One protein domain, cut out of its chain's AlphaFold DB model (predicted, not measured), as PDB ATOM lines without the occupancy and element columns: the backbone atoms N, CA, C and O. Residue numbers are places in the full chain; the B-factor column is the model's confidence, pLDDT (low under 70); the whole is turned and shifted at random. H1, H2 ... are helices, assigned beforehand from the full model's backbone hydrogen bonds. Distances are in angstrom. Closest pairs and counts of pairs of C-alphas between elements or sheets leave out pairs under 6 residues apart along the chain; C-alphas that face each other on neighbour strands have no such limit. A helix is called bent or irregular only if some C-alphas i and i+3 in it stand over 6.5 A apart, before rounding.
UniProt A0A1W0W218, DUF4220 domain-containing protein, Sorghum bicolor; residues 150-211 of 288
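What this domain is: This is residues 150 to 211 of the 288 residues of the protein "DUF4220 domain-containing protein" of Sorghum bicolor (UniProt A0A1W0W218). One long helix, H1, has H3 leaving its side at a wide angle from H3's first turn, while H2 makes a corner near the last residues of H1 and comes near the side of H3. The three helices make a loose, angular frame with few contacts, and residues 150 to 155, of which 151 to 155 belong to H1, stick out. The printed part has 62 residues, with three named helices in the order H1, H2, H3 and no named strand; its class is all helix. It is only just compact, close to loose, with a radius of gyration of the C-alphas of 12.6 A, and spans 34 by 31 by 19 A.

Where its parts are: H1, residues 151 to 169, is 26.4 A long from its first C-alpha at (155.695, 136.034, 145.808). H3, residues 197 to 210, is 20.4 A long and ends with C-alpha 210 at (141.410, 104.814, 144.206). H2, residues 175 to 184, is 15.6 A long; it is irregular, but only just: C-alphas 176 and 179 are 6.8 A apart.

How they stand to each other: H1 touches H3 with residues 157 to 165 alone, and H3 touches H1 with residues 197 to 198 alone. Their closest C-alphas are those of Phe 161 and Ile 197, 5.9 A apart. Their lines are only just about perpendicular, at 73 degrees. H2 is close to H1 but not clearly touching, with the closest C-alphas, Phe 169 and Ile 178, 7.4 A apart; they are about perpendicular, at 87 degrees. H2 is also close to H3 but not clearly touching, with the closest C-alphas, Met 182 and Val 202, 6.4 A apart; they are about perpendicular, at 73 degrees. In H1 and H3 every O i to N i+4 pair is within hydrogen-bond range; in H2, 3 of 6 are.

The domain as a whole: The C-alphas farthest apart, Ala 152 and Val 211, are 35.3 A apart. The printed part has no cut. The link from H1 to H2 is tight and that from H2 to H3, residues 185 to 196, is long. The mean pLDDT of the printed part is 78.9; it is under 70 at residues 172 to 173, 175 to 176 and 186 to 195.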
ATOM      1  N   HIS A 150     157.908 132.984 142.795       84.44
ATOM      2  CA  HIS A 150     157.796 134.417 143.009       84.44
ATOM      3  C   HIS A 150     156.599 134.714 143.925       84.44
ATOM      4  O   HIS A 150     155.512 134.170 143.740       84.44
ATOM      5  N   GLU A 151     156.766 135.626 144.884       84.06
ATOM      6  CA  GLU A 151     155.695 136.034 145.808       84.06
ATOM      7  C   GLU A 151     154.394 136.445 145.104       84.06
ATOM      8  O   GLU A 151     153.308 136.105 145.569       84.06
ATOM      9  N   ALA A 152     154.494 137.120 143.954       85.81
ATOM     10  CA  ALA A 152     153.344 137.508 143.145       85.81
ATOM     11  C   ALA A 152     152.556 136.286 142.643       85.81
ATOM     12  O   ALA A 152     151.327 136.290 142.695       85.81
ATOM     13  N   ASP A 153     153.250 135.223 142.229       86.75
ATOM     14  CA  ASP A 153     152.620 133.980 141.782       86.75
ATOM     15  C   ASP A 153     151.943 133.257 142.949       86.75
ATOM     16  O   ASP A 153     150.830 132.752 142.806       86.75
ATOM     17  N   ILE A 154     152.576 133.247 144.128       86.62
ATOM     18  CA  ILE A 154     152.023 132.641 145.349       86.62
ATOM     19  C   ILE A 154     150.761 133.391 145.801       86.62
ATOM     20  O   ILE A 154     149.747 132.768 146.141       86.62
ATOM     21  N   ALA A 155     150.802 134.725 145.784       86.81
ATOM     22  CA  ALA A 155     149.670 135.574 146.137       86.81
ATOM     23  C   ALA A 155     148.509 135.395 145.150       86.81
ATOM     24  O   ALA A 155     147.361 135.213 145.561       86.81
ATOM     25  N   GLU A 156     148.808 135.368 143.852       88.00
ATOM     26  CA  GLU A 156     147.825 135.146 142.795       88.00
ATOM     27  C   GLU A 156     147.196 133.748 142.874       88.00
ATOM     28  O   GLU A 156     145.975 133.605 142.758       88.00
ATOM     29  N   LEU A 157     148.004 132.715 143.127       85.94
ATOM     30  CA  LEU A 157     147.541 131.346 143.354       85.94
ATOM     31  C   LEU A 157     146.595 131.282 144.560       85.94
ATOM     32  O   LEU A 157     145.515 130.693 144.477       85.94
ATOM     33  N   SER A 158     146.978 131.920 145.668       85.25
ATOM     34  CA  SER A 158     146.184 131.963 146.898       85.25
ATOM     35  C   SER A 158     144.858 132.691 146.688       85.25
ATOM     36  O   SER A 158     143.812 132.207 147.125       85.25
ATOM     37  N   ARG A 159     144.874 133.819 145.970       87.81
ATOM     38  CA  ARG A 159     143.674 134.582 145.608       87.81
ATOM     39  C   ARG A 159     142.717 133.741 144.765       87.81
ATOM     40  O   ARG A 159     141.563 133.576 145.155       87.81
ATOM     41  N   LYS A 160     143.206 133.146 143.672       87.62
ATOM     42  CA  LYS A 160     142.413 132.270 142.790       87.62
ATOM     43  C   LYS A 160     141.801 131.094 143.543       87.62
ATOM     44  O   LYS A 160     140.611 130.828 143.410       87.62
ATOM     45  N   PHE A 161     142.590 130.429 144.387       85.50
ATOM     46  CA  PHE A 161     142.102 129.332 145.221       85.50
ATOM     47  C   PHE A 161     140.965 129.778 146.153       85.50
ATOM     48  O   PHE A 161     139.982 129.062 146.342       85.50
ATOM     49  N   MET A 162     141.086 130.968 146.744       84.62
ATOM     50  CA  MET A 162     140.078 131.517 147.651       84.62
ATOM     51  C   MET A 162     138.793 131.924 146.927       84.62
ATOM     52  O   MET A 162     137.710 131.700 147.474       84.62
ATOM     53  N   GLU A 163     138.897 132.479 145.721       87.38
ATOM     54  CA  GLU A 163     137.762 132.801 144.850       87.38
ATOM     55  C   GLU A 163     136.999 131.537 144.466       87.38
ATOM     56  O   GLU A 163     135.826 131.408 144.812       87.38
ATOM     57  N   GLU A 164     137.688 130.546 143.900       86.25
ATOM     58  CA  GLU A 164     137.100 129.263 143.504       86.25
ATOM     59  C   GLU A 164     136.452 128.546 144.698       86.25
ATOM     60  O   GLU A 164     135.327 128.048 144.626       86.25
ATOM     61  N   ARG A 165     137.116 128.539 145.861       84.06
ATOM     62  CA  ARG A 165     136.532 127.995 147.093       84.06
ATOM     63  C   ARG A 165     135.269 128.760 147.496       84.06
ATOM     64  O   ARG A 165     134.318 128.155 147.985       84.06
ATOM     65  N   THR A 166     135.246 130.079 147.347       85.94
ATOM     66  CA  THR A 166     134.077 130.895 147.709       85.94
ATOM     67  C   THR A 166     132.923 130.663 146.736       85.94
ATOM     68  O   THR A 166     131.790 130.525 147.189       85.94
ATOM     69  N   GLU A 167     133.193 130.506 145.441       84.88
ATOM     70  CA  GLU A 167     132.200 130.082 144.444       84.88
ATOM     71  C   GLU A 167     131.622 128.701 144.785       84.88
ATOM     72  O   GLU A 167     130.407 128.486 144.768       84.88
ATOM     73  N   LEU A 168     132.486 127.757 145.171       81.88
ATOM     74  CA  LEU A 168     132.080 126.391 145.474       81.88
ATOM     75  C   LEU A 168     131.370 126.254 146.821       81.88
ATOM     76  O   LEU A 168     130.468 125.430 146.932       81.88
ATOM     77  N   PHE A 169     131.732 126.988 147.869       82.81
ATOM     78  CA  PHE A 169     131.201 126.742 149.222       82.81
ATOM     79  C   PHE A 169     130.422 127.918 149.819       82.81
ATOM     80  O   PHE A 169     129.749 127.730 150.835       82.81
ATOM     81  N   GLY A 170     130.452 129.086 149.178       82.75
ATOM     82  CA  GLY A 170     129.943 130.340 149.722       82.75
ATOM     83  C   GLY A 170     130.855 130.929 150.803       82.75
ATOM     84  O   GLY A 170     131.799 130.293 151.275       82.75
ATOM     85  N   PHE A 171     130.551 132.159 151.226       74.94
ATOM     86  CA  PHE A 171     131.327 132.877 152.247       74.94
ATOM     87  C   PHE A 171     131.141 132.276 153.653       74.94
ATOM     88  O   PHE A 171     132.100 132.101 154.404       74.94
ATOM     89  N   PHE A 172     129.909 131.882 153.988       69.88
ATOM     90  CA  PHE A 172     129.545 131.261 155.265       69.88
ATOM     91  C   PHE A 172     129.389 129.748 155.106       69.88
ATOM     92  O   PHE A 172     128.281 129.215 155.035       69.88
ATOM     93  N   TYR A 173     130.509 129.035 155.025       66.25
ATOM     94  CA  TYR A 173     130.488 127.588 154.826       66.25
ATOM     95  C   TYR A 173     130.636 126.812 156.140       66.25
ATOM     96  O   TYR A 173     131.419 127.148 157.030       66.25
ATOM     97  N   ARG A 174     129.901 125.698 156.252       70.44
ATOM     98  CA  ARG A 174     130.018 124.759 157.375       70.44
ATOM     99  C   ARG A 174     130.999 123.651 157.005       70.44
ATOM    100  O   ARG A 174     130.764 122.918 156.045       70.44
ATOM    101  N   ARG A 175     132.061 123.476 157.803       68.12
ATOM    102  CA  ARG A 175     133.137 122.489 157.564       68.12
ATOM    103  C   ARG A 175     132.615 121.058 157.327       68.12
ATOM    104  O   ARG A 175     133.181 120.328 156.523       68.12
ATOM    105  N   SER A 176     131.488 120.690 157.943       68.94
ATOM    106  CA  SER A 176     130.840 119.380 157.770       68.94
ATOM    107  C   SER A 176     130.281 119.114 156.366       68.94
ATOM    108  O   SER A 176     130.148 117.955 155.984       68.94
ATOM    109  N   LYS A 177     129.970 120.151 155.576       73.62
ATOM    110  CA  LYS A 177     129.431 119.995 154.211       73.62
ATOM    111  C   LYS A 177     130.515 119.901 153.133       73.62
ATOM    112  O   LYS A 177     130.208 119.503 152.011       73.62
ATOM    113  N   ILE A 178     131.769 120.223 153.466       77.88
ATOM    114  CA  ILE A 178     132.867 120.304 152.491       77.88
ATOM    115  C   ILE A 178     133.131 118.935 151.871       77.88
ATOM    116  O   ILE A 178     133.094 118.804 150.653       77.88
ATOM    117  N   TYR A 179     133.328 117.902 152.695       76.62
ATOM    118  CA  TYR A 179     133.622 116.557 152.196       76.62
ATOM    119  C   TYR A 179     132.510 116.014 151.292       76.62
ATOM    120  O   TYR A 179     132.793 115.489 150.220       76.62
ATOM    121  N   GLY A 180     131.244 116.192 151.687       80.62
ATOM    122  CA  GLY A 180     130.101 115.757 150.883       80.62
ATOM    123  C   GLY A 180     130.066 116.427 149.510       80.62
ATOM    124  O   GLY A 180     129.869 115.751 148.505       80.62
ATOM    125  N   LYS A 181     130.331 117.737 149.449       80.38
ATOM    126  CA  LYS A 181     130.378 118.470 148.181       80.38
ATOM    127  C   LYS A 181     131.610 118.094 147.348       80.38
ATOM    128  O   LYS A 181     131.446 117.790 146.175       80.38
ATOM    129  N   MET A 182     132.800 117.986 147.953       81.69
ATOM    130  CA  MET A 182     134.025 117.529 147.271       81.69
ATOM    131  C   MET A 182     133.879 116.127 146.671       81.69
ATOM    132  O   MET A 182     134.341 115.879 145.562       81.69
ATOM    133  N   LYS A 183     133.201 115.211 147.371       78.94
ATOM    134  CA  LYS A 183     132.944 113.855 146.871       78.94
ATOM    135  C   LYS A 183     132.174 113.871 145.543       78.94
ATOM    136  O   LYS A 183     132.466 113.062 144.661       78.94
ATOM    137  N   ASN A 184     131.248 114.816 145.390       80.44
ATOM    138  CA  ASN A 184     130.374 114.936 144.224       80.44
ATOM    139  C   ASN A 184     130.981 115.758 143.071       80.44
ATOM    140  O   ASN A 184     130.438 115.725 141.977       80.44
ATOM    141  N   LEU A 185     132.097 116.469 143.278       79.94
ATOM    142  CA  LEU A 185     132.787 117.217 142.216       79.94
ATOM    143  C   LEU A 185     133.581 116.263 141.323       79.94
ATOM    144  O   LEU A 185     134.423 115.532 141.833       79.94
ATOM    145  N   GLU A 186     133.366 116.249 140.009       69.06
ATOM    146  CA  GLU A 186     134.058 115.313 139.103       69.06
ATOM    147  C   GLU A 186     135.579 115.555 139.012       69.06
ATOM    148  O   GLU A 186     136.334 114.601 138.816       69.06
ATOM    149  N   GLY A 187     136.034 116.782 139.298       64.38
ATOM    150  CA  GLY A 187     137.403 117.226 139.020       64.38
ATOM    151  C   GLY A 187     137.572 117.509 137.523       64.38
ATOM    152  O   GLY A 187     136.923 116.881 136.692       64.38
ATOM    153  N   THR A 188     138.404 118.476 137.149       62.66
ATOM    154  CA  THR A 188     138.511 118.930 135.751       62.66
ATOM    155  C   THR A 188     139.054 117.850 134.789       62.66
ATOM    156  O   THR A 188     139.984 117.092 135.108       62.66
ATOM    157  N   GLY A 189     138.454 117.765 133.592       61.31
ATOM    158  CA  GLY A 189     138.841 116.889 132.471       61.31
ATOM    159  C   GLY A 189     139.884 117.504 131.520       61.31
ATOM    160  O   GLY A 189     140.463 118.544 131.818       61.31
ATOM    161  N   VAL A 190     140.156 116.836 130.387       39.69
ATOM    162  CA  VAL A 190     141.115 117.292 129.354       39.69
ATOM    163  C   VAL A 190     140.609 118.595 128.719       39.69
ATOM    164  O   VAL A 190     139.483 118.637 128.232       39.69
ATOM    165  N   GLY A 191     141.435 119.646 128.759       54.34
ATOM    166  CA  GLY A 191     141.033 121.050 128.541       54.34
ATOM    167  C   GLY A 191     141.075 121.891 129.827       54.34
ATOM    168  O   GLY A 191     140.271 122.797 130.010       54.34
ATOM    169  N   ASP A 192     141.970 121.523 130.743       58.38
ATOM    170  CA  ASP A 192     142.013 121.952 132.137       58.38
ATOM    171  C   ASP A 192     142.257 123.465 132.272       58.38
ATOM    172  O   ASP A 192     143.345 123.946 131.946       58.38
ATOM    173  N   ASP A 193     141.268 124.217 132.770       66.31
ATOM    174  CA  ASP A 193     141.448 125.636 133.083       66.31
ATOM    175  C   ASP A 193     142.549 125.762 134.156       66.31
ATOM    176  O   ASP A 193     142.383 125.264 135.279       66.31
ATOM    177  N   PRO A 194     143.693 126.413 133.864       63.53
ATOM    178  CA  PRO A 194     144.761 126.599 134.844       63.53
ATOM    179  C   PRO A 194     144.303 127.364 136.095       63.53
ATOM    180  O   PRO A 194     144.996 127.328 137.108       63.53
ATOM    181  N   ARG A 195     143.139 128.027 136.055       66.38
ATOM    182  CA  ARG A 195     142.576 128.801 137.168       66.38
ATOM    183  C   ARG A 195     141.826 127.956 138.204       66.38
ATOM    184  O   ARG A 195     141.627 128.449 139.308       66.38
ATOM    185  N   ARG A 196     141.458 126.703 137.895       79.81
ATOM    186  CA  ARG A 196     140.658 125.823 138.777       79.81
ATOM    187  C   ARG A 196     141.511 124.923 139.676       79.81
ATOM    188  O   ARG A 196     141.563 123.701 139.534       79.81
ATOM    189  N   ILE A 197     142.259 125.549 140.576       83.44
ATOM    190  CA  ILE A 197     143.240 124.903 141.460       83.44
ATOM    191  C   ILE A 197     142.558 123.951 142.458       83.44
ATOM    192  O   ILE A 197     143.057 122.850 142.711       83.44
ATOM    193  N   PHE A 198     141.416 124.346 143.025       83.06
ATOM    194  CA  PHE A 198     140.684 123.549 144.008       83.06
ATOM    195  C   PHE A 198     140.149 122.255 143.386       83.06
ATOM    196  O   PHE A 198     140.332 121.176 143.955       83.06
ATOM    197  N   GLU A 199     139.534 122.327 142.204       81.44
ATOM    198  CA  GLU A 199     139.028 121.139 141.507       81.44
ATOM    199  C   GLU A 199     140.139 120.156 141.108       81.44
ATOM    200  O   GLU A 199     139.948 118.939 141.228       81.44
ATOM    201  N   LYS A 200     141.327 120.647 140.727       84.06
ATOM    202  CA  LYS A 200     142.513 119.794 140.513       84.06
ATOM    203  C   LYS A 200     142.933 119.082 141.799       84.06
ATOM    204  O   LYS A 200     143.215 117.883 141.776       84.06
ATOM    205  N   GLY A 201     142.900 119.784 142.932       84.50
ATOM    206  CA  GLY A 201     143.120 119.188 144.250       84.50
ATOM    207  C   GLY A 201     142.116 118.073 144.567       84.50
ATOM    208  O   GLY A 201     142.502 116.997 145.027       84.50
ATOM    209  N   VAL A 202     140.831 118.279 144.254       84.38
ATOM    210  CA  VAL A 202     139.786 117.251 144.419       84.38
ATOM    211  C   VAL A 202     140.050 116.038 143.525       84.38
ATOM    212  O   VAL A 202     139.948 114.900 143.992       84.38
ATOM    213  N   LYS A 203     140.433 116.257 142.264       85.69
ATOM    214  CA  LYS A 203     140.798 115.186 141.328       85.69
ATOM    215  C   LYS A 203     141.958 114.346 141.860       85.69
ATOM    216  O   LYS A 203     141.852 113.118 141.878       85.69
ATOM    217  N   LEU A 204     143.020 114.988 142.345       86.06
ATOM    218  CA  LEU A 204     144.171 114.299 142.931       86.06
ATOM    219  C   LEU A 204     143.768 113.506 144.184       86.06
ATOM    220  O   LEU A 204     144.128 112.339 144.325       86.06
ATOM    221  N   GLY A 205     142.933 114.087 145.052       85.62
ATOM    222  CA  GLY A 205     142.376 113.391 146.215       85.62
ATOM    223  C   GLY A 205     141.559 112.149 145.834       85.62
ATOM    224  O   GLY A 205     141.681 111.101 146.471       85.62
ATOM    225  N   LYS A 206     140.776 112.223 144.749       85.81
ATOM    226  CA  LYS A 206     140.037 111.075 144.203       85.81
ATOM    227  C   LYS A 206     140.963 110.009 143.622       85.81
ATOM    228  O   LYS A 206     140.713 108.824 143.829       85.81
ATOM    229  N   GLN A 207     142.025 110.398 142.917       87.06
ATOM    230  CA  GLN A 207     143.042 109.459 142.431       87.06
ATOM    231  C   GLN A 207     143.729 108.741 143.596       87.06
ATOM    232  O   GLN A 207     143.842 107.517 143.574       87.06
ATOM    233  N   LEU A 208     144.077 109.471 144.658       87.25
ATOM    234  CA  LEU A 208     144.648 108.888 145.869       87.25
ATOM    235  C   LEU A 208     143.668 107.924 146.558       87.25
ATOM    236  O   LEU A 208     144.070 106.865 147.031       87.25
ATOM    237  N   GLN A 209     142.366 108.233 146.573       85.75
ATOM    238  CA  GLN A 209     141.343 107.347 147.141       85.75
ATOM    239  C   GLN A 209     141.176 106.031 146.363       85.75
ATOM    240  O   GLN A 209     140.801 105.025 146.966       85.75
ATOM    241  N   LYS A 210     141.464 106.021 145.053       88.00
ATOM    242  CA  LYS A 210     141.410 104.814 144.206       88.00
ATOM    243  C   LYS A 210     142.549 103.828 144.480       88.00
ATOM    244  O   LYS A 210     142.434 102.669 144.092       88.00
ATOM    245  N   VAL A 211     143.625 104.246 145.148       88.38
ATOM    246  CA  VAL A 211     144.717 103.340 145.532       88.38
ATOM    247  C   VAL A 211     144.172 102.326 146.550       88.38
ATOM    248  O   VAL A 211     143.686 102.724 147.606       88.38
TER     249      VAL A 211